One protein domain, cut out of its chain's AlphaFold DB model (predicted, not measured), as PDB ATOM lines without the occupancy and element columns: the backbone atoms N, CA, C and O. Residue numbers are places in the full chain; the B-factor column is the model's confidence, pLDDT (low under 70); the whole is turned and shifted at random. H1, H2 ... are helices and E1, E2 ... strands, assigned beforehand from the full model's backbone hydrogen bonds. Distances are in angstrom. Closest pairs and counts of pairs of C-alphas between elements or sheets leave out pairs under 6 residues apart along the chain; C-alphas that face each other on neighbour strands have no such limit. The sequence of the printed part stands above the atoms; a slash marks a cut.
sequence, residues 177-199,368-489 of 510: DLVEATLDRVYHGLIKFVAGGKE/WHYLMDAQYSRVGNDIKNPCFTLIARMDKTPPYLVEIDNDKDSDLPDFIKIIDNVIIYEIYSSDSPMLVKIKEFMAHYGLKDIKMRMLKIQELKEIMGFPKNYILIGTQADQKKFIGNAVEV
ATOM      1  N   ASP A 177     157.624  99.707  90.890       82.25
ATOM      2  CA  ASP A 177     157.084 101.048  91.073       82.25
ATOM      3  C   ASP A 177     156.042 101.103  92.191       82.25
ATOM      4  O   ASP A 177     155.347 100.132  92.518       82.25
ATOM      5  N   LEU A 178     155.939 102.278  92.808       84.31
ATOM      6  CA  LEU A 178     154.968 102.523  93.861       84.31
ATOM      7  C   LEU A 178     153.564 102.673  93.274       84.31
ATOM      8  O   LEU A 178     153.346 103.331  92.262       84.31
ATOM      9  N   VAL A 179     152.581 102.112  93.975       83.06
ATOM     10  CA  VAL A 179     151.165 102.293  93.635       83.06
ATOM     11  C   VAL A 179     150.739 103.756  93.799       83.06
ATOM     12  O   VAL A 179     151.201 104.435  94.721       83.06
ATOM     13  N   GLU A 180     149.785 104.218  92.983       80.38
ATOM     14  CA  GLU A 180     149.312 105.615  93.009       80.38
ATOM     15  C   GLU A 180     148.864 106.079  94.397       80.38
ATOM     16  O   GLU A 180     149.188 107.184  94.810       80.38
ATOM     17  N   ALA A 181     148.195 105.222  95.174       76.44
ATOM     18  CA  ALA A 181     147.765 105.567  96.531       76.44
ATOM     19  C   ALA A 181     148.936 105.837  97.496       76.44
ATOM     20  O   ALA A 181     148.763 106.502  98.517       76.44
ATOM     21  N   THR A 182     150.118 105.282  97.229       77.56
ATOM     22  CA  THR A 182     151.328 105.573  98.003       77.56
ATOM     23  C   THR A 182     151.948 106.878  97.525       77.56
ATOM     24  O   THR A 182     152.247 107.719  98.369       77.56
ATOM     25  N   LEU A 183     152.052 107.092  96.209       82.94
ATOM     26  CA  LEU A 183     152.521 108.360  95.638       82.94
ATOM     27  C   LEU A 183     151.651 109.541  96.096       82.94
ATOM     28  O   LEU A 183     152.181 110.551  96.540       82.94
ATOM     29  N   ASP A 184     150.329 109.376  96.116       80.44
ATOM     30  CA  ASP A 184     149.378 110.395  96.572       80.44
ATOM     31  C   ASP A 184     149.650 110.814  98.021       80.44
ATOM     32  O   ASP A 184     149.692 111.997  98.359       80.44
ATOM     33  N   ARG A 185     149.918 109.842  98.895       73.50
ATOM     34  CA  ARG A 185     150.271 110.110 100.293       73.50
ATOM     35  C   ARG A 185     151.640 110.780 100.431       73.50
ATOM     36  O   ARG A 185     151.796 111.606 101.331       73.50
ATOM     37  N   VAL A 186     152.616 110.430  99.585       81.81
ATOM     38  CA  VAL A 186     153.927 111.103  99.554       81.81
ATOM     39  C   VAL A 186     153.727 112.557  99.146       81.81
ATOM     40  O   VAL A 186     154.143 113.435  99.895       81.81
ATOM     41  N   TYR A 187     152.996 112.807  98.058       81.88
ATOM     42  CA  TYR A 187     152.667 114.141  97.558       81.88
ATOM     43  C   TYR A 187     151.972 115.013  98.617       81.88
ATOM     44  O   TYR A 187     152.405 116.129  98.898       81.88
ATOM     45  N   HIS A 188     150.959 114.486  99.311       75.19
ATOM     46  CA  HIS A 188     150.328 115.201 100.428       75.19
ATOM     47  C   HIS A 188     151.289 115.457 101.602       75.19
ATOM     48  O   HIS A 188     151.153 116.464 102.303       75.19
ATOM     49  N   GLY A 189     152.240 114.551 101.845       73.12
ATOM     50  CA  GLY A 189     153.326 114.749 102.804       73.12
ATOM     51  C   GLY A 189     154.238 115.907 102.399       73.12
ATOM     52  O   GLY A 189     154.484 116.784 103.224       73.12
ATOM     53  N   LEU A 190     154.647 115.961 101.128       77.06
ATOM     54  CA  LEU A 190     155.440 117.055 100.561       77.06
ATOM     55  C   LEU A 190     154.723 118.400 100.725       77.06
ATOM     56  O   LEU A 190     155.291 119.330 101.292       77.06
ATOM     57  N   ILE A 191     153.440 118.483 100.359       77.56
ATOM     58  CA  ILE A 191     152.637 119.701 100.561       77.56
ATOM     59  C   ILE A 191     152.605 120.099 102.043       77.56
ATOM     60  O   ILE A 191     152.751 121.266 102.402       77.56
ATOM     61  N   LYS A 192     152.398 119.135 102.942       73.19
ATOM     62  CA  LYS A 192     152.269 119.425 104.372       73.19
ATOM     63  C   LYS A 192     153.579 119.883 105.014       73.19
ATOM     64  O   LYS A 192     153.535 120.750 105.879       73.19
ATOM     65  N   PHE A 193     154.706 119.282 104.645       72.50
ATOM     66  CA  PHE A 193     155.972 119.472 105.355       72.50
ATOM     67  C   PHE A 193     156.964 120.372 104.618       72.50
ATOM     68  O   PHE A 193     157.668 121.118 105.286       72.50
ATOM     69  N   VAL A 194     156.993 120.353 103.282       71.94
ATOM     70  CA  VAL A 194     157.882 121.202 102.465       71.94
ATOM     71  C   VAL A 194     157.203 122.515 102.114       71.94
ATOM     72  O   VAL A 194     157.747 123.577 102.393       71.94
ATOM     73  N   ALA A 195     155.978 122.456 101.583       68.31
ATOM     74  CA  ALA A 195     155.215 123.660 101.245       68.31
ATOM     75  C   ALA A 195     154.593 124.352 102.479       68.31
ATOM     76  O   ALA A 195     153.824 125.298 102.337       68.31
ATOM     77  N   GLY A 196     154.889 123.879 103.699       57.88
ATOM     78  CA  GLY A 196     154.381 124.461 104.949       57.88
ATOM     79  C   GLY A 196     152.878 124.254 105.182       57.88
ATOM     80  O   GLY A 196     152.227 125.085 105.818       57.88
ATOM     81  N   GLY A 197     152.302 123.179 104.632       45.34
ATOM     82  CA  GLY A 197     150.860 123.005 104.498       45.34
ATOM     83  C   GLY A 197     150.007 123.354 105.726       45.34
ATOM     84  O   GLY A 197     150.303 123.008 106.867       45.34
ATOM     85  N   LYS A 198     148.861 123.985 105.432       42.69
ATOM     86  CA  LYS A 198     147.775 124.407 106.341       42.69
ATOM     87  C   LYS A 198     148.111 125.433 107.431       42.69
ATOM     88  O   LYS A 198     147.212 125.731 108.215       42.69
ATOM     89  N   GLU A 199     149.297 126.035 107.466       34.31
ATOM     90  CA  GLU A 199     149.521 127.232 108.305       34.31
ATOM     91  C   GLU A 199     149.367 128.558 107.548       34.31
ATOM     92  O   GLU A 199     149.194 129.597 108.174       34.31
ATOM     93  N   TRP A 368     164.625 117.206 105.612       46.12
ATOM     94  CA  TRP A 368     163.255 117.101 106.119       46.12
ATOM     95  C   TRP A 368     162.880 115.632 106.241       46.12
ATOM     96  O   TRP A 368     162.758 114.928 105.243       46.12
ATOM     97  N   HIS A 369     162.646 115.183 107.471       47.94
ATOM     98  CA  HIS A 369     162.188 113.826 107.742       47.94
ATOM     99  C   HIS A 369     160.728 113.865 108.224       47.94
ATOM    100  O   HIS A 369     160.368 114.675 109.088       47.94
ATOM    101  N   TYR A 370     159.881 112.958 107.733       61.34
ATOM    102  CA  TYR A 370     158.525 112.758 108.256       61.34
ATOM    103  C   TYR A 370     158.100 111.286 108.233       61.34
ATOM    104  O   TYR A 370     158.555 110.480 107.424       61.34
ATOM    105  N   LEU A 371     157.195 110.915 109.144       52.06
ATOM    106  CA  LEU A 371     156.589 109.587 109.172       52.06
ATOM    107  C   LEU A 371     155.328 109.564 108.321       52.06
ATOM    108  O   LEU A 371     154.348 110.253 108.609       52.06
ATOM    109  N   MET A 372     155.309 108.698 107.325       47.75
ATOM    110  CA  MET A 372     154.158 108.470 106.470       47.75
ATOM    111  C   MET A 372     153.256 107.382 107.070       47.75
ATOM    112  O   MET A 372     153.661 106.230 107.253       47.75
ATOM    113  N   ASP A 373     152.009 107.759 107.366       52.62
ATOM    114  CA  ASP A 373     150.941 106.817 107.703       52.62
ATOM    115  C   ASP A 373     150.335 106.277 106.404       52.62
ATOM    116  O   ASP A 373     149.912 107.034 105.535       52.62
ATOM    117  N   ALA A 374     150.300 104.956 106.248       41.38
ATOM    118  CA  ALA A 374     149.708 104.311 105.079       41.38
ATOM    119  C   ALA A 374     148.167 104.211 105.164       41.38
ATOM    120  O   ALA A 374     147.527 103.646 104.272       41.38
ATOM    121  N   GLN A 375     147.541 104.755 106.215       46.44
ATOM    122  CA  GLN A 375     146.085 104.847 106.334       46.44
ATOM    123  C   GLN A 375     145.504 105.863 105.338       46.44
ATOM    124  O   GLN A 375     145.927 107.012 105.271       46.44
ATOM    125  N   TYR A 376     144.468 105.441 104.606       37.28
ATOM    126  CA  TYR A 376     143.824 106.127 103.469       37.28
ATOM    127  C   TYR A 376     143.247 107.538 103.756       37.28
ATOM    128  O   TYR A 376     142.644 108.144 102.884       37.28
ATOM    129  N   SER A 377     143.390 108.079 104.969       38.28
ATOM    130  CA  SER A 377     142.821 109.380 105.353       38.28
ATOM    131  C   SER A 377     143.712 110.248 106.248       38.28
ATOM    132  O   SER A 377     143.277 111.323 106.669       38.28
ATOM    133  N   ARG A 378     144.945 109.822 106.565       49.56
ATOM    134  CA  ARG A 378     145.854 110.589 107.432       49.56
ATOM    135  C   ARG A 378     147.144 110.932 106.703       49.56
ATOM    136  O   ARG A 378     147.961 110.066 106.430       49.56
ATOM    137  N   VAL A 379     147.332 112.226 106.442       55.00
ATOM    138  CA  VAL A 379     148.622 112.786 106.023       55.00
ATOM    139  C   VAL A 379     149.609 112.578 107.171       55.00
ATOM    140  O   VAL A 379     149.241 112.853 108.317       55.00
ATOM    141  N   GLY A 380     150.814 112.087 106.866       61.34
ATOM    142  CA  GLY A 380     151.855 111.691 107.823       61.34
ATOM    143  C   GLY A 380     152.120 112.661 108.988       61.34
ATOM    144  O   GLY A 380     151.654 113.806 109.006       61.34
ATOM    145  N   ASN A 381     152.870 112.203 109.990       69.19
ATOM    146  CA  ASN A 381     153.248 112.990 111.166       69.19
ATOM    147  C   ASN A 381     154.711 113.436 111.103       69.19
ATOM    148  O   ASN A 381     155.580 112.679 110.684       69.19
ATOM    149  N   ASP A 382     154.978 114.647 111.597       78.69
ATOM    150  CA  ASP A 382     156.341 115.101 111.881       78.69
ATOM    151  C   ASP A 382     156.962 114.187 112.948       78.69
ATOM    152  O   ASP A 382     156.314 113.822 113.936       78.69
ATOM    153  N   ILE A 383     158.227 113.849 112.752       82.00
ATOM    154  CA  ILE A 383     159.055 113.030 113.635       82.00
ATOM    155  C   ILE A 383     159.320 113.714 114.995       82.00
ATOM    156  O   ILE A 383     159.630 113.055 115.993       82.00
ATOM    157  N   LYS A 384     159.105 115.031 115.094       80.62
ATOM    158  CA  LYS A 384     159.081 115.777 116.367       80.62
ATOM    159  C   LYS A 384     157.853 115.474 117.231       80.62
ATOM    160  O   LYS A 384     157.860 115.788 118.420       80.62
ATOM    161  N   ASN A 385     156.810 114.871 116.667       85.12
ATOM    162  CA  ASN A 385     155.613 114.456 117.393       85.12
ATOM    163  C   ASN A 385     155.646 112.945 117.696       85.12
ATOM    164  O   ASN A 385     156.436 112.210 117.103       85.12
ATOM    165  N   PRO A 386     154.780 112.443 118.595       86.75
ATOM    166  CA  PRO A 386     154.588 111.007 118.750       86.75
ATOM    167  C   PRO A 386     154.132 110.345 117.445       86.75
ATOM    168  O   PRO A 386     153.341 110.904 116.675       86.75
ATOM    169  N   CYS A 387     154.552 109.096 117.254       86.50
ATOM    170  CA  CYS A 387     154.106 108.239 116.168       86.50
ATOM    171  C   CYS A 387     152.573 108.133 116.147       86.50
ATOM    172  O   CYS A 387     151.891 108.231 117.177       86.50
ATOM    173  N   PHE A 388     152.007 107.907 114.968       84.69
ATOM    174  CA  PHE A 388     150.593 107.580 114.845       84.69
ATOM    175  C   PHE A 388     150.306 106.174 115.403       84.69
ATOM    176  O   PHE A 388     151.177 105.453 115.894       84.69
ATOM    177  N   THR A 389     149.032 105.791 115.398       84.81
ATOM    178  CA  THR A 389     148.604 104.494 115.930       84.81
ATOM    179  C   THR A 389     149.019 103.362 114.991       84.81
ATOM    180  O   THR A 389     148.440 103.214 113.916       84.81
ATOM    181  N   LEU A 390     149.945 102.512 115.438       83.81
ATOM    182  CA  LEU A 390     150.342 101.292 114.726       83.81
ATOM    183  C   LEU A 390     149.202 100.259 114.718       83.81
ATOM    184  O   LEU A 390     148.622  99.960 115.758       83.81
ATOM    185  N   ILE A 391     148.854  99.699 113.562       79.69
ATOM    186  CA  ILE A 391     147.754  98.725 113.417       79.69
ATOM    187  C   ILE A 391     148.288  97.327 113.112       79.69
ATOM    188  O   ILE A 391     149.404  97.176 112.647       79.69
ATOM    189  N   ALA A 392     147.506  96.275 113.344       76.19
ATOM    190  CA  ALA A 392     147.988  94.909 113.119       76.19
ATOM    191  C   ALA A 392     148.170  94.538 111.639       76.19
ATOM    192  O   ALA A 392     149.002  93.693 111.323       76.19
ATOM    193  N   ARG A 393     147.435  95.185 110.724       72.25
ATOM    194  CA  ARG A 393     147.555  94.976 109.269       72.25
ATOM    195  C   ARG A 393     148.660  95.825 108.631       72.25
ATOM    196  O   ARG A 393     148.459  96.473 107.606       72.25
ATOM    197  N   MET A 394     149.830  95.838 109.267       74.06
ATOM    198  CA  MET A 394     151.035  96.492 108.739       74.06
ATOM    199  C   MET A 394     151.652  95.739 107.553       74.06
ATOM    200  O   MET A 394     152.531  96.276 106.896       74.06
ATOM    201  N   ASP A 395     151.189  94.523 107.255       62.88
ATOM    202  CA  ASP A 395     151.501  93.789 106.024       62.88
ATOM    203  C   ASP A 395     150.947  94.495 104.776       62.88
ATOM    204  O   ASP A 395     151.602  94.513 103.739       62.88
ATOM    205  N   LYS A 396     149.759  95.107 104.887       65.75
ATOM    206  CA  LYS A 396     149.111  95.835 103.782       65.75
ATOM    207  C   LYS A 396     149.468  97.313 103.746       65.75
ATOM    208  O   LYS A 396     149.544  97.907 102.678       65.75
ATOM    209  N   THR A 397     149.624  97.915 104.921       65.31
ATOM    210  CA  THR A 397     149.856  99.355 105.078       65.31
ATOM    211  C   THR A 397     150.944  99.576 106.125       65.31
ATOM    212  O   THR A 397     150.636  99.919 107.272       65.31
ATOM    213  N   PRO A 398     152.209  99.292 105.779       71.31
ATOM    214  CA  PRO A 398     153.329  99.503 106.681       71.31
ATOM    215  C   PRO A 398     153.607 101.000 106.909       71.31
ATOM    216  O   PRO A 398     153.368 101.808 106.012       71.31
ATOM    217  N   PRO A 399     154.109 101.384 108.096       81.31
ATOM    218  CA  PRO A 399     154.593 102.736 108.351       81.31
ATOM    219  C   PRO A 399     155.941 102.963 107.656       81.31
ATOM    220  O   PRO A 399     156.837 102.115 107.750       81.31
ATOM    221  N   TYR A 400     156.088 104.116 107.006       82.81
ATOM    222  CA  TYR A 400     157.323 104.498 106.324       82.81
ATOM    223  C   TYR A 400     157.946 105.739 106.958       82.81
ATOM    224  O   TYR A 400     157.238 106.659 107.374       82.81
ATOM    225  N   LEU A 401     159.272 105.754 107.011       83.19
ATOM    226  CA  LEU A 401     160.065 106.964 107.153       83.19
ATOM    227  C   LEU A 401     160.300 107.509 105.745       83.19
ATOM    228  O   LEU A 401     160.734 106.755 104.871       83.19
ATOM    229  N   VAL A 402     159.952 108.774 105.530       80.50
ATOM    230  CA  VAL A 402     160.220 109.483 104.281       80.50
ATOM    231  C   VAL A 402     161.172 110.620 104.587       80.50
ATOM    232  O   VAL A 402     160.953 111.400 105.519       80.50
ATOM    233  N   GLU A 403     162.224 110.683 103.794       80.62
ATOM    234  CA  GLU A 403     163.271 111.676 103.878       80.62
ATOM    235  C   GLU A 403     163.371 112.421 102.558       80.62
ATOM    236  O   GLU A 403     163.275 111.829 101.482       80.62
ATOM    237  N   ILE A 404     163.523 113.733 102.661       76.12
ATOM    238  CA  ILE A 404     163.709 114.610 101.516       76.12
ATOM    239  C   ILE A 404     165.137 115.108 101.562       76.12
ATOM    240  O   ILE A 404     165.525 115.819 102.500       76.12
ATOM    241  N   ASP A 405     165.883 114.720 100.539       70.69
ATOM    242  CA  ASP A 405     167.282 115.054 100.401       70.69
ATOM    243  C   ASP A 405     167.440 116.333  99.570       70.69
ATOM    244  O   ASP A 405     166.886 116.471  98.473       70.69
ATOM    245  N   ASN A 406     168.201 117.272 100.128       63.84
ATOM    246  CA  ASN A 406     168.585 118.533  99.498       63.84
ATOM    247  C   ASN A 406     170.117 118.658  99.375       63.84
ATOM    248  O   ASN A 406     170.601 119.676  98.867       63.84
ATOM    249  N   ASP A 407     170.887 117.671  99.850       59.75
ATOM    250  CA  ASP A 407     172.345 117.771  99.928       59.75
ATOM    251  C   ASP A 407     173.018 117.723  98.553       59.75
ATOM    252  O   ASP A 407     172.457 117.305  97.542       59.75
ATOM    253  N   LYS A 408     174.243 118.254  98.485       49.81
ATOM    254  CA  LYS A 408     175.005 118.406  97.237       49.81
ATOM    255  C   LYS A 408     175.589 117.108  96.680       49.81
ATOM    256  O   LYS A 408     175.773 117.057  95.469       49.81
ATOM    257  N   ASP A 409     175.759 116.090  97.518       51.88
ATOM    258  CA  ASP A 409     176.585 114.914  97.218       51.88
ATOM    259  C   ASP A 409     175.792 113.604  97.035       51.88
ATOM    260  O   ASP A 409     176.384 112.529  97.044       51.88
ATOM    261  N   SER A 410     174.463 113.658  96.891       58.50
ATOM    262  CA  SER A 410     173.652 112.458  96.647       58.50
ATOM    263  C   SER A 410     173.496 112.126  95.164       58.50
ATOM    264  O   SER A 410     173.416 113.014  94.313       58.50
ATOM    265  N   ASP A 411     173.436 110.821  94.874       66.06
ATOM    266  CA  ASP A 411     173.122 110.286  93.550       66.06
ATOM    267  C   ASP A 411     171.778 110.857  93.080       66.06
ATOM    268  O   ASP A 411     170.724 110.600  93.664       66.06
ATOM    269  N   LEU A 412     171.830 111.681  92.034       71.81
ATOM    270  CA  LEU A 412     170.647 112.297  91.450       71.81
ATOM    271  C   LEU A 412     169.851 111.236  90.679       71.81
ATOM    272  O   LEU A 412     170.440 110.471  89.912       71.81
ATOM    273  N   PRO A 413     168.519 111.196  90.831       77.00
ATOM    274  CA  PRO A 413     167.675 110.360  89.990       77.00
ATOM    275  C   PRO A 413     167.843 110.677  88.495       77.00
ATOM    276  O   PRO A 413     167.981 111.840  88.128       77.00
ATOM    277  N   ASP A 414     167.710 109.667  87.625       76.06
ATOM    278  CA  ASP A 414     167.945 109.772  86.165       76.06
ATOM    279  C   ASP A 414     167.175 110.903  85.456       76.06
ATOM    280  O   ASP A 414     167.604 111.412  84.419       76.06
ATOM    281  N   PHE A 415     166.020 111.295  86.000       80.25
ATOM    282  CA  PHE A 415     165.181 112.354  85.436       80.25
ATOM    283  C   PHE A 415     165.657 113.769  85.796       80.25
ATOM    284  O   PHE A 415     165.125 114.733  85.251       80.25
ATOM    285  N   ILE A 416     166.614 113.918  86.716       79.81
ATOM    286  CA  ILE A 416     167.193 115.210  87.089       79.81
ATOM    287  C   ILE A 416     168.547 115.349  86.401       79.81
ATOM    288  O   ILE A 416     169.515 114.681  86.759       79.81
ATOM    289  N   LYS A 417     168.631 116.250  85.420       78.94
ATOM    290  CA  LYS A 417     169.873 116.533  84.687       78.94
ATOM    291  C   LYS A 417     170.371 117.926  85.016       78.94
ATOM    292  O   LYS A 417     169.598 118.879  85.042       78.94
ATOM    293  N   ILE A 418     171.675 118.048  85.236       75.62
ATOM    294  CA  ILE A 418     172.338 119.340  85.405       75.62
ATOM    295  C   ILE A 418     172.987 119.685  84.068       75.62
ATOM    296  O   ILE A 418     173.958 119.043  83.672       75.62
ATOM    297  N   ILE A 419     172.434 120.670  83.362       75.25
ATOM    298  CA  ILE A 419     172.989 121.191  82.105       75.25
ATOM    299  C   ILE A 419     173.329 122.660  82.344       75.25
ATOM    300  O   ILE A 419     172.463 123.427  82.755       75.25
ATOM    301  N   ASP A 420     174.591 123.045  82.147       61.47
ATOM    302  CA  ASP A 420     175.064 124.435  82.254       61.47
ATOM    303  C   ASP A 420     174.666 125.150  83.565       61.47
ATOM    304  O   ASP A 420     174.217 126.295  83.562       61.47
ATOM    305  N   ASN A 421     174.824 124.470  84.712       65.88
ATOM    306  CA  ASN A 421     174.406 124.929  86.051       65.88
ATOM    307  C   ASN A 421     172.888 125.124  86.252       65.88
ATOM    308  O   ASN A 421     172.473 125.663  87.280       65.88
ATOM    309  N   VAL A 422     172.052 124.644  85.331       66.94
ATOM    310  CA  VAL A 422     170.592 124.608  85.476       66.94
ATOM    311  C   VAL A 422     170.149 123.179  85.788       66.94
ATOM    312  O   VAL A 422     170.511 122.235  85.088       66.94
ATOM    313  N   ILE A 423     169.362 123.020  86.856       74.81
ATOM    314  CA  ILE A 423     168.744 121.741  87.223       74.81
ATOM    315  C   ILE A 423     167.458 121.588  86.407       74.81
ATOM    316  O   ILE A 423     166.525 122.376  86.558       74.81
ATOM    317  N   ILE A 424     167.414 120.577  85.545       77.88
ATOM    318  CA  ILE A 424     166.279 120.264  84.679       77.88
ATOM    319  C   ILE A 424     165.597 119.004  85.206       77.88
ATOM    320  O   ILE A 424     166.247 117.983  85.416       77.88
ATOM    321  N   TYR A 425     164.279 119.081  85.380       83.75
ATOM    322  CA  TYR A 425     163.431 117.972  85.807       83.75
ATOM    323  C   TYR A 425     162.666 117.422  84.600       83.75
ATOM    324  O   TYR A 425     161.761 118.074  84.080       83.75
ATOM    325  N   GLU A 426     163.025 116.225  84.141       83.19
ATOM    326  CA  GLU A 426     162.384 115.580  82.995       83.19
ATOM    327  C   GLU A 426     161.090 114.863  83.416       83.19
ATOM    328  O   GLU A 426     161.071 113.963  84.267       83.19
ATOM    329  N   ILE A 427     159.986 115.258  82.785       83.69
ATOM    330  CA  ILE A 427     158.682 114.608  82.921       83.69
ATOM    331  C   ILE A 427     158.461 113.763  81.669       83.69
ATOM    332  O   ILE A 427     158.482 114.285  80.552       83.69
ATOM    333  N   TYR A 428     158.259 112.459  81.848       84.50
ATOM    334  CA  TYR A 428     158.051 111.534  80.739       84.50
ATOM    335  C   TYR A 428     156.561 111.257  80.549       84.50
ATOM    336  O   TYR A 428     155.788 111.220  81.502       84.50
ATOM    337  N   SER A 429     156.145 110.990  79.310       77.31
ATOM    338  CA  SER A 429     154.753 110.635  78.993       77.31
ATOM    339  C   SER A 429     154.311 109.286  79.576       77.31
ATOM    340  O   SER A 429     153.115 109.017  79.657       77.31
ATOM    341  N   SER A 430     155.261 108.440  79.986       83.31
ATOM    342  CA  SER A 430     155.022 107.175  80.685       83.31
ATOM    343  C   SER A 430     154.753 107.335  82.186       83.31
ATOM    344  O   SER A 430     154.389 106.356  82.837       83.31
ATOM    345  N   ASP A 431     154.964 108.527  82.751       82.94
ATOM    346  CA  ASP A 431     154.817 108.761  84.186       82.94
ATOM    347  C   ASP A 431     153.342 108.729  84.609       82.94
ATOM    348  O   ASP A 431     152.448 109.209  83.908       82.94
ATOM    349  N   SER A 432     153.067 108.184  85.798       84.69
ATOM    350  CA  SER A 432     151.711 108.224  86.352       84.69
ATOM    351  C   SER A 432     151.302 109.667  86.690       84.69
ATOM    352  O   SER A 432     152.159 110.468  87.077       84.69
ATOM    353  N   PRO A 433     150.001 110.012  86.638       86.56
ATOM    354  CA  PRO A 433     149.512 111.354  86.963       86.56
ATOM    355  C   PRO A 433     150.019 111.905  88.301       86.56
ATOM    356  O   PRO A 433     150.231 113.107  88.447       86.56
ATOM    357  N   MET A 434     150.214 111.034  89.296       83.31
ATOM    358  CA  MET A 434     150.736 111.442  90.599       83.31
ATOM    359  C   MET A 434     152.255 111.633  90.603       83.31
ATOM    360  O   MET A 434     152.758 112.507  91.306       83.31
ATOM    361  N   LEU A 435     152.993 110.842  89.824       85.62
ATOM    362  CA  LEU A 435     154.441 110.987  89.701       85.62
ATOM    363  C   LEU A 435     154.805 112.292  88.984       85.62
ATOM    364  O   LEU A 435     155.729 112.972  89.420       85.62
ATOM    365  N   VAL A 436     154.018 112.687  87.975       86.50
ATOM    366  CA  VAL A 436     154.116 114.005  87.324       86.50
ATOM    367  C   VAL A 436     153.990 115.125  88.359       86.50
ATOM    368  O   VAL A 436     154.897 115.942  88.480       86.50
ATOM    369  N   LYS A 437     152.944 115.099  89.197       86.31
ATOM    370  CA  LYS A 437     152.747 116.099  90.263       86.31
ATOM    371  C   LYS A 437     153.895 116.145  91.269       86.31
ATOM    372  O   LYS A 437     154.258 117.216  91.743       86.31
ATOM    373  N   ILE A 438     154.461 114.990  91.622       86.06
ATOM    374  CA  ILE A 438     155.623 114.932  92.515       86.06
ATOM    375  C   ILE A 438     156.843 115.559  91.836       86.06
ATOM    376  O   ILE A 438     157.508 116.371  92.470       86.06
ATOM    377  N   LYS A 439     157.121 115.238  90.567       87.50
ATOM    378  CA  LYS A 439     158.234 115.831  89.809       87.50
ATOM    379  C   LYS A 439     158.079 117.345  89.649       87.50
ATOM    380  O   LYS A 439     159.037 118.071  89.887       87.50
ATOM    381  N   GLU A 440     156.878 117.823  89.328       85.50
ATOM    382  CA  GLU A 440     156.551 119.257  89.274       85.50
ATOM    383  C   GLU A 440     156.779 119.934  90.630       85.50
ATOM    384  O   GLU A 440     157.394 120.998  90.706       85.50
ATOM    385  N   PHE A 441     156.343 119.297  91.720       83.00
ATOM    386  CA  PHE A 441     156.576 119.794  93.074       83.00
ATOM    387  C   PHE A 441     158.071 119.839  93.410       83.00
ATOM    388  O   PHE A 441     158.553 120.823  93.969       83.00
ATOM    389  N   MET A 442     158.824 118.794  93.059       81.88
ATOM    390  CA  MET A 442     160.274 118.764  93.251       81.88
ATOM    391  C   MET A 442     160.963 119.879  92.468       81.88
ATOM    392  O   MET A 442     161.833 120.538  93.029       81.88
ATOM    393  N   ALA A 443     160.530 120.142  91.233       82.44
ATOM    394  CA  ALA A 443     161.039 121.240  90.421       82.44
ATOM    395  C   ALA A 443     160.747 122.609  91.052       82.44
ATOM    396  O   ALA A 443     161.628 123.464  91.108       82.44
ATOM    397  N   HIS A 444     159.537 122.805  91.582       78.88
ATOM    398  CA  HIS A 444     159.139 124.066  92.203       78.88
ATOM    399  C   HIS A 444     159.925 124.375  93.487       78.88
ATOM    400  O   HIS A 444     160.289 125.523  93.729       78.88
ATOM    401  N   TYR A 445     160.208 123.353  94.302       73.88
ATOM    402  CA  TYR A 445     160.909 123.503  95.584       73.88
ATOM    403  C   TYR A 445     162.410 123.170  95.524       73.88
ATOM    404  O   TYR A 445     163.079 123.221  96.556       73.88
ATOM    405  N   GLY A 446     162.947 122.830  94.348       75.25
ATOM    406  CA  GLY A 446     164.356 122.471  94.163       75.25
ATOM    407  C   GLY A 446     164.781 121.209  94.920       75.25
ATOM    408  O   GLY A 446     165.912 121.131  95.400       75.25
ATOM    409  N   LEU A 447     163.875 120.240  95.071       80.44
ATOM    410  CA  LEU A 447     164.150 118.983  95.773       80.44
ATOM    411  C   LEU A 447     164.951 118.038  94.876       80.44
ATOM    412  O   LEU A 447     164.673 117.946  93.678       80.44
ATOM    413  N   LYS A 448     165.905 117.301  95.446       78.12
ATOM    414  CA  LYS A 448     166.772 116.401  94.669       78.12
ATOM    415  C   LYS A 448     166.306 114.965  94.686       78.12
ATOM    416  O   LYS A 448     166.191 114.345  93.639       78.12
ATOM    417  N   ASP A 449     166.002 114.448  95.868       81.94
ATOM    418  CA  ASP A 449     165.516 113.084  95.993       81.94
ATOM    419  C   ASP A 449     164.518 112.955  97.142       81.94
ATOM    420  O   ASP A 449     164.499 113.737  98.097       81.94
ATOM    421  N   ILE A 450     163.662 111.948  97.023       84.81
ATOM    422  CA  ILE A 450     162.729 111.541  98.062       84.81
ATOM    423  C   ILE A 450     163.034 110.081  98.356       84.81
ATOM    424  O   ILE A 450     162.714 109.192  97.563       84.81
ATOM    425  N   LYS A 451     163.635 109.825  99.513       84.62
ATOM    426  CA  LYS A 451     163.970 108.479  99.970       84.62
ATOM    427  C   LYS A 451     162.892 107.982 100.914       84.62
ATOM    428  O   LYS A 451     162.296 108.736 101.685       84.62
ATOM    429  N   MET A 452     162.596 106.690 100.831       84.25
ATOM    430  CA  MET A 452     161.673 106.059 101.759       84.25
ATOM    431  C   MET A 452     162.159 104.688 102.211       84.25
ATOM    432  O   MET A 452     162.598 103.852 101.411       84.25
ATOM    433  N   ARG A 453     161.967 104.406 103.502       86.88
ATOM    434  CA  ARG A 453     162.125 103.062 104.064       86.88
ATOM    435  C   ARG A 453     161.005 102.699 105.010       86.88
ATOM    436  O   ARG A 453     160.354 103.541 105.620       86.88
ATOM    437  N   MET A 454     160.788 101.401 105.153       86.12
ATOM    438  CA  MET A 454     159.880 100.884 106.164       86.12
ATOM    439  C   MET A 454     160.531 100.965 107.553       86.12
ATOM    440  O   MET A 454     161.735 100.741 107.691       86.12
ATOM    441  N   LEU A 455     159.728 101.216 108.591       88.12
ATOM    442  CA  LEU A 455     160.217 101.125 109.969       88.12
ATOM    443  C   LEU A 455     160.631  99.690 110.338       88.12
ATOM    444  O   LEU A 455     159.914  98.715 110.069       88.12
ATOM    445  N   LYS A 456     161.784  99.575 110.999       89.69
ATOM    446  CA  LYS A 456     162.363  98.332 111.510       89.69
ATOM    447  C   LYS A 456     161.541  97.828 112.699       89.69
ATOM    448  O   LYS A 456     160.904  98.584 113.429       89.69
ATOM    449  N   ILE A 457     161.579  96.518 112.935       89.69
ATOM    450  CA  ILE A 457     160.819  95.890 114.032       89.69
ATOM    451  C   ILE A 457     161.251  96.441 115.395       89.69
ATOM    452  O   ILE A 457     160.410  96.638 116.269       89.69
ATOM    453  N   GLN A 458     162.545  96.718 115.566       90.50
ATOM    454  CA  GLN A 458     163.064  97.290 116.801       90.50
ATOM    455  C   GLN A 458     162.500  98.699 117.059       90.50
ATOM    456  O   GLN A 458     162.017  98.951 118.158       90.50
ATOM    457  N   GLU A 459     162.438  99.560 116.040       91.38
ATOM    458  CA  GLU A 459     161.810 100.889 116.133       91.38
ATOM    459  C   GLU A 459     160.325 100.763 116.513       91.38
ATOM    460  O   GLU A 459     159.842 101.420 117.434       91.38
ATOM    461  N   LEU A 460     159.593  99.843 115.870       91.44
ATOM    462  CA  LEU A 460     158.174  99.597 116.165       91.44
ATOM    463  C   LEU A 460     157.941  99.105 117.603       91.44
ATOM    464  O   LEU A 460     156.944  99.477 118.231       91.44
ATOM    465  N   LYS A 461     158.846  98.277 118.134       92.94
ATOM    466  CA  LYS A 461     158.808  97.818 119.528       92.94
ATOM    467  C   LYS A 461     158.997  98.979 120.501       92.94
ATOM    468  O   LYS A 461     158.224  99.102 121.451       92.94
ATOM    469  N   GLU A 462     159.993  99.823 120.260       92.38
ATOM    470  CA  GLU A 462     160.287 100.969 121.125       92.38
ATOM    471  C   GLU A 462     159.156 102.003 121.087       92.38
ATOM    472  O   GLU A 462     158.754 102.515 122.135       92.38
ATOM    473  N   ILE A 463     158.537 102.206 119.917       92.56
ATOM    474  CA  ILE A 463     157.339 103.043 119.772       92.56
ATOM    475  C   ILE A 463     156.185 102.550 120.663       92.56
ATOM    476  O   ILE A 463     155.458 103.362 121.240       92.56
ATOM    477  N   MET A 464     156.025 101.229 120.789       93.00
ATOM    478  CA  MET A 464     154.992 100.593 121.619       93.00
ATOM    479  C   MET A 464     155.406 100.387 123.089       93.00
ATOM    480  O   MET A 464     154.646  99.779 123.850       93.00
ATOM    481  N   GLY A 465     156.584 100.875 123.492       92.12
ATOM    482  CA  GLY A 465     157.072 100.820 124.872       92.12
ATOM    483  C   GLY A 465     157.632  99.459 125.307       92.12
ATOM    484  O   GLY A 465     157.816  99.227 126.506       92.12
ATOM    485  N   PHE A 466     157.895  98.541 124.370       93.88
ATOM    486  CA  PHE A 466     158.508  97.255 124.703       93.88
ATOM    487  C   PHE A 466     159.958  97.444 125.182       93.88
ATOM    488  O   PHE A 466     160.693  98.253 124.612       93.88
ATOM    489  N   PRO A 467     160.413  96.669 126.184       91.00
ATOM    490  CA  PRO A 467     161.820  96.640 126.573       91.00
ATOM    491  C   PRO A 467     162.737  96.258 125.401       91.00
ATOM    492  O   PRO A 467     162.372  95.433 124.559       91.00
ATOM    493  N   LYS A 468     163.960  96.805 125.367       87.38
ATOM    494  CA  LYS A 468     164.926  96.524 124.288       87.38
ATOM    495  C   LYS A 468     165.216  95.025 124.150       87.38
ATOM    496  O   LYS A 468     165.195  94.498 123.041       87.38
ATOM    497  N   ASN A 469     165.354  94.333 125.281       90.94
ATOM    498  CA  ASN A 469     165.586  92.890 125.383       90.94
ATOM    499  C   ASN A 469     164.337  92.013 125.149       90.94
ATOM    500  O   ASN A 469     164.423  90.796 125.277       90.94
ATOM    501  N   TYR A 470     163.174  92.586 124.819       91.25
ATOM    502  CA  TYR A 470     161.961  91.810 124.561       91.25
ATOM    503  C   TYR A 470     162.030  91.107 123.196       91.25
ATOM    504  O   TYR A 470     162.157  91.767 122.165       91.25
ATOM    505  N   ILE A 471     161.919  89.780 123.153       89.06
ATOM    506  CA  ILE A 471     162.046  89.006 121.908       89.06
ATOM    507  C   ILE A 471     160.656  88.607 121.406       89.06
ATOM    508  O   ILE A 471     159.881  87.980 122.125       89.06
ATOM    509  N   LEU A 472     160.340  88.957 120.156       88.56
ATOM    510  CA  LEU A 472     159.137  88.490 119.467       88.56
ATOM    511  C   LEU A 472     159.491  87.289 118.586       88.56
ATOM    512  O   LEU A 472     160.341  87.389 117.706       88.56
ATOM    513  N   ILE A 473     158.822  86.162 118.816       89.81
ATOM    514  CA  ILE A 473     159.015  84.925 118.051       89.81
ATOM    515  C   ILE A 473     158.082  84.937 116.833       89.81
ATOM    516  O   ILE A 473     156.938  85.376 116.931       89.81
ATOM    517  N   GLY A 474     158.554  84.434 115.691       89.12
ATOM    518  CA  GLY A 474     157.768  84.293 114.461       89.12
ATOM    519  C   GLY A 474     158.349  85.069 113.282       89.12
ATOM    520  O   GLY A 474     159.429  85.656 113.375       89.12
ATOM    521  N   THR A 475     157.632  85.068 112.157       89.56
ATOM    522  CA  THR A 475     158.055  85.789 110.945       89.56
ATOM    523  C   THR A 475     157.966  87.306 111.144       89.56
ATOM    524  O   THR A 475     157.241  87.781 112.016       89.56
ATOM    525  N   GLN A 476     158.634  88.108 110.304       84.50
ATOM    526  CA  GLN A 476     158.513  89.574 110.385       84.50
ATOM    527  C   GLN A 476     157.053  90.059 110.293       84.50
ATOM    528  O   GLN A 476     156.688  91.053 110.924       84.50
ATOM    529  N   ALA A 477     156.212  89.363 109.520       82.75
ATOM    530  CA  ALA A 477     154.791  89.669 109.403       82.75
ATOM    531  C   ALA A 477     154.037  89.385 110.713       82.75
ATOM    532  O   ALA A 477     153.250  90.222 111.159       82.75
ATOM    533  N   ASP A 478     154.327  88.256 111.366       86.06
ATOM    534  CA  ASP A 478     153.733  87.906 112.662       86.06
ATOM    535  C   ASP A 478     154.134  88.909 113.742       86.06
ATOM    536  O   ASP A 478     153.282  89.421 114.466       86.06
ATOM    537  N   GLN A 479     155.419  89.265 113.796       88.56
ATOM    538  CA  GLN A 479     155.933  90.234 114.761       88.56
ATOM    539  C   GLN A 479     155.240  91.596 114.603       88.56
ATOM    540  O   GLN A 479     154.749  92.160 115.583       88.56
ATOM    541  N   LYS A 480     155.096  92.095 113.368       86.69
ATOM    542  CA  LYS A 480     154.342  93.327 113.074       86.69
ATOM    543  C   LYS A 480     152.878  93.210 113.513       86.69
ATOM    544  O   LYS A 480     152.353  94.114 114.167       86.69
ATOM    545  N   LYS A 481     152.221  92.086 113.221       86.81
ATOM    546  CA  LYS A 481     150.837  91.828 113.646       86.81
ATOM    547  C   LYS A 481     150.691  91.862 115.170       86.81
ATOM    548  O   LYS A 481     149.739  92.470 115.667       86.81
ATOM    549  N   PHE A 482     151.619  91.254 115.908       89.88
ATOM    550  CA  PHE A 482     151.620  91.269 117.373       89.88
ATOM    551  C   PHE A 482     151.782  92.685 117.924       89.88
ATOM    552  O   PHE A 482     150.976  93.102 118.755       89.88
ATOM    553  N   ILE A 483     152.741  93.455 117.402       89.56
ATOM    554  CA  ILE A 483     152.976  94.846 117.817       89.56
ATOM    555  C   ILE A 483     151.732  95.709 117.569       89.56
ATOM    556  O   ILE A 483     151.303  96.448 118.450       89.56
ATOM    557  N   GLY A 484     151.102  95.596 116.398       85.75
ATOM    558  CA  GLY A 484     149.921  96.400 116.071       85.75
ATOM    559  C   GLY A 484     148.673  96.070 116.907       85.75
ATOM    560  O   GLY A 484     147.861  96.961 117.194       85.75
ATOM    561  N   ASN A 485     148.525  94.804 117.319       87.62
ATOM    562  CA  ASN A 485     147.452  94.341 118.209       87.62
ATOM    563  C   ASN A 485     147.716  94.637 119.687       87.62
ATOM    564  O   ASN A 485     146.764  94.703 120.464       87.62
ATOM    565  N   ALA A 486     148.974  94.823 120.080       89.06
ATOM    566  CA  ALA A 486     149.326  95.068 121.465       89.06
ATOM    567  C   ALA A 486     148.670  96.346 122.018       89.06
ATOM    568  O   ALA A 486     148.381  97.329 121.311       89.06
ATOM    569  N   VAL A 487     148.437  96.319 123.329       90.25
ATOM    570  CA  VAL A 487     148.264  97.532 124.128       90.25
ATOM    571  C   VAL A 487     149.653  98.129 124.328       90.25
ATOM    572  O   VAL A 487     150.625  97.395 124.484       90.25
ATOM    573  N   GLU A 488     149.758  99.454 124.268       93.94
ATOM    574  CA  GLU A 488     151.035 100.124 124.512       93.94
ATOM    575  C   GLU A 488     151.496  99.833 125.953       93.94
ATOM    576  O   GLU A 488     150.696  99.827 126.895       93.94
ATOM    577  N   VAL A 489     152.771  99.480 126.110       94.25
ATOM    578  CA  VAL A 489     153.279  98.868 127.344       94.25
ATOM    579  C   VAL A 489     153.395  99.892 128.474       94.25
ATOM    580  O   VAL A 489     153.160  99.548 129.634       94.25
TER     581      VAL A 489
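This is residues 177 to 199 and 368 to 489 of the 510 residues of the protein "DNA (cytosine-5-)-methyltransferase" of Chryseobacterium sp. 5_R23647 (UniProt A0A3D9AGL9). This elongated model has the small strand hairpin E3 and E4 at one end, a three-strand sheet E1, E2 and E5 in the middle with H1 packed slantwise over one face, over its edge strand E1, and the side-by-side helices H3 and H4 at the other end. H2 runs beside H1 and bridges from it to E4. The printed part has 145 residues, with four named helices and five named strands in the order H1 E1 E2 E3 E4 H2 E5 H3 H4; the class is mixed, helices and strands, with under half of the residues in named elements. The larger sheet has the order E1, E2, E5, and both sheets are antiparallel. The whole is only just compact, close to loose, with a radius of gyration of the C-alphas of 17.5 A and spans of 55 by 34 by 28 A.

H1, residues 180 to 193, is on the sheet of E1, residues 368 to 372, E2, residues 400 to 405, and E5, residues 449 to 454, at a height over the sheet of 9.2 A. These are two layers, a helix on one face of a sheet. H1 lies over E1 and runs slantwise to the strands, at 44 degrees to E1 on the local plane; their closest C-alphas, of Gly 189 and Met 372, are 7.3 A apart. E1 and E2 form a hairpin, with N 370 and O 402 within hydrogen-bond range at 2.9 A. E2, the inner strand, is antiparallel to E5, with N 403 and O 451 at 2.9 A. E3, residues 416 to 419, and E4, residues 422 to 425, form a hairpin, with N 417 and O 424 at 2.9 A. H2, residues 433 to 445, touches H1 with residues 434 to 438 alone, at a shallow tilt of 22 degrees, the same way; the closest C-alphas, of Tyr 187 and Ile 438, are 5.9 A apart. H2 only grazes the larger sheet, with residues 438 to 442. The closest C-alphas of E4 and H2, of Tyr 425 and Ala 443, are 6.1 A apart. H3, residues 457 to 463, touches H4, residues 476 to 485, at a shallow tilt of 16 degrees, the same way; the closest C-alphas, of Lys 461 and Ile 483, are 6.8 A apart. In H2, H3 and H4 every O i to N i+4 pair is within hydrogen-bond range; in H1, 9 of 10 are.

H1 begins at C-alpha 180 (149.312, 105.615, 93.009) and is 19.7 A long; H2 is 18.8 A, E5 16.9 A and E2 15.7 A. H4 ends at C-alpha 485 (147.452, 94.341, 118.209).

The two C-alphas farthest apart, of Asp 420 and Val 487, are 56.5 A apart. Residues 200 to 367 are not printed, and C-alphas 199 and 368 are 17.2 A apart across the cut. The links E1 to E2 and H3 to H4 are long. The mean pLDDT of the printed part is 77.1; 31 residues are under 70, among them residues 368 to 381.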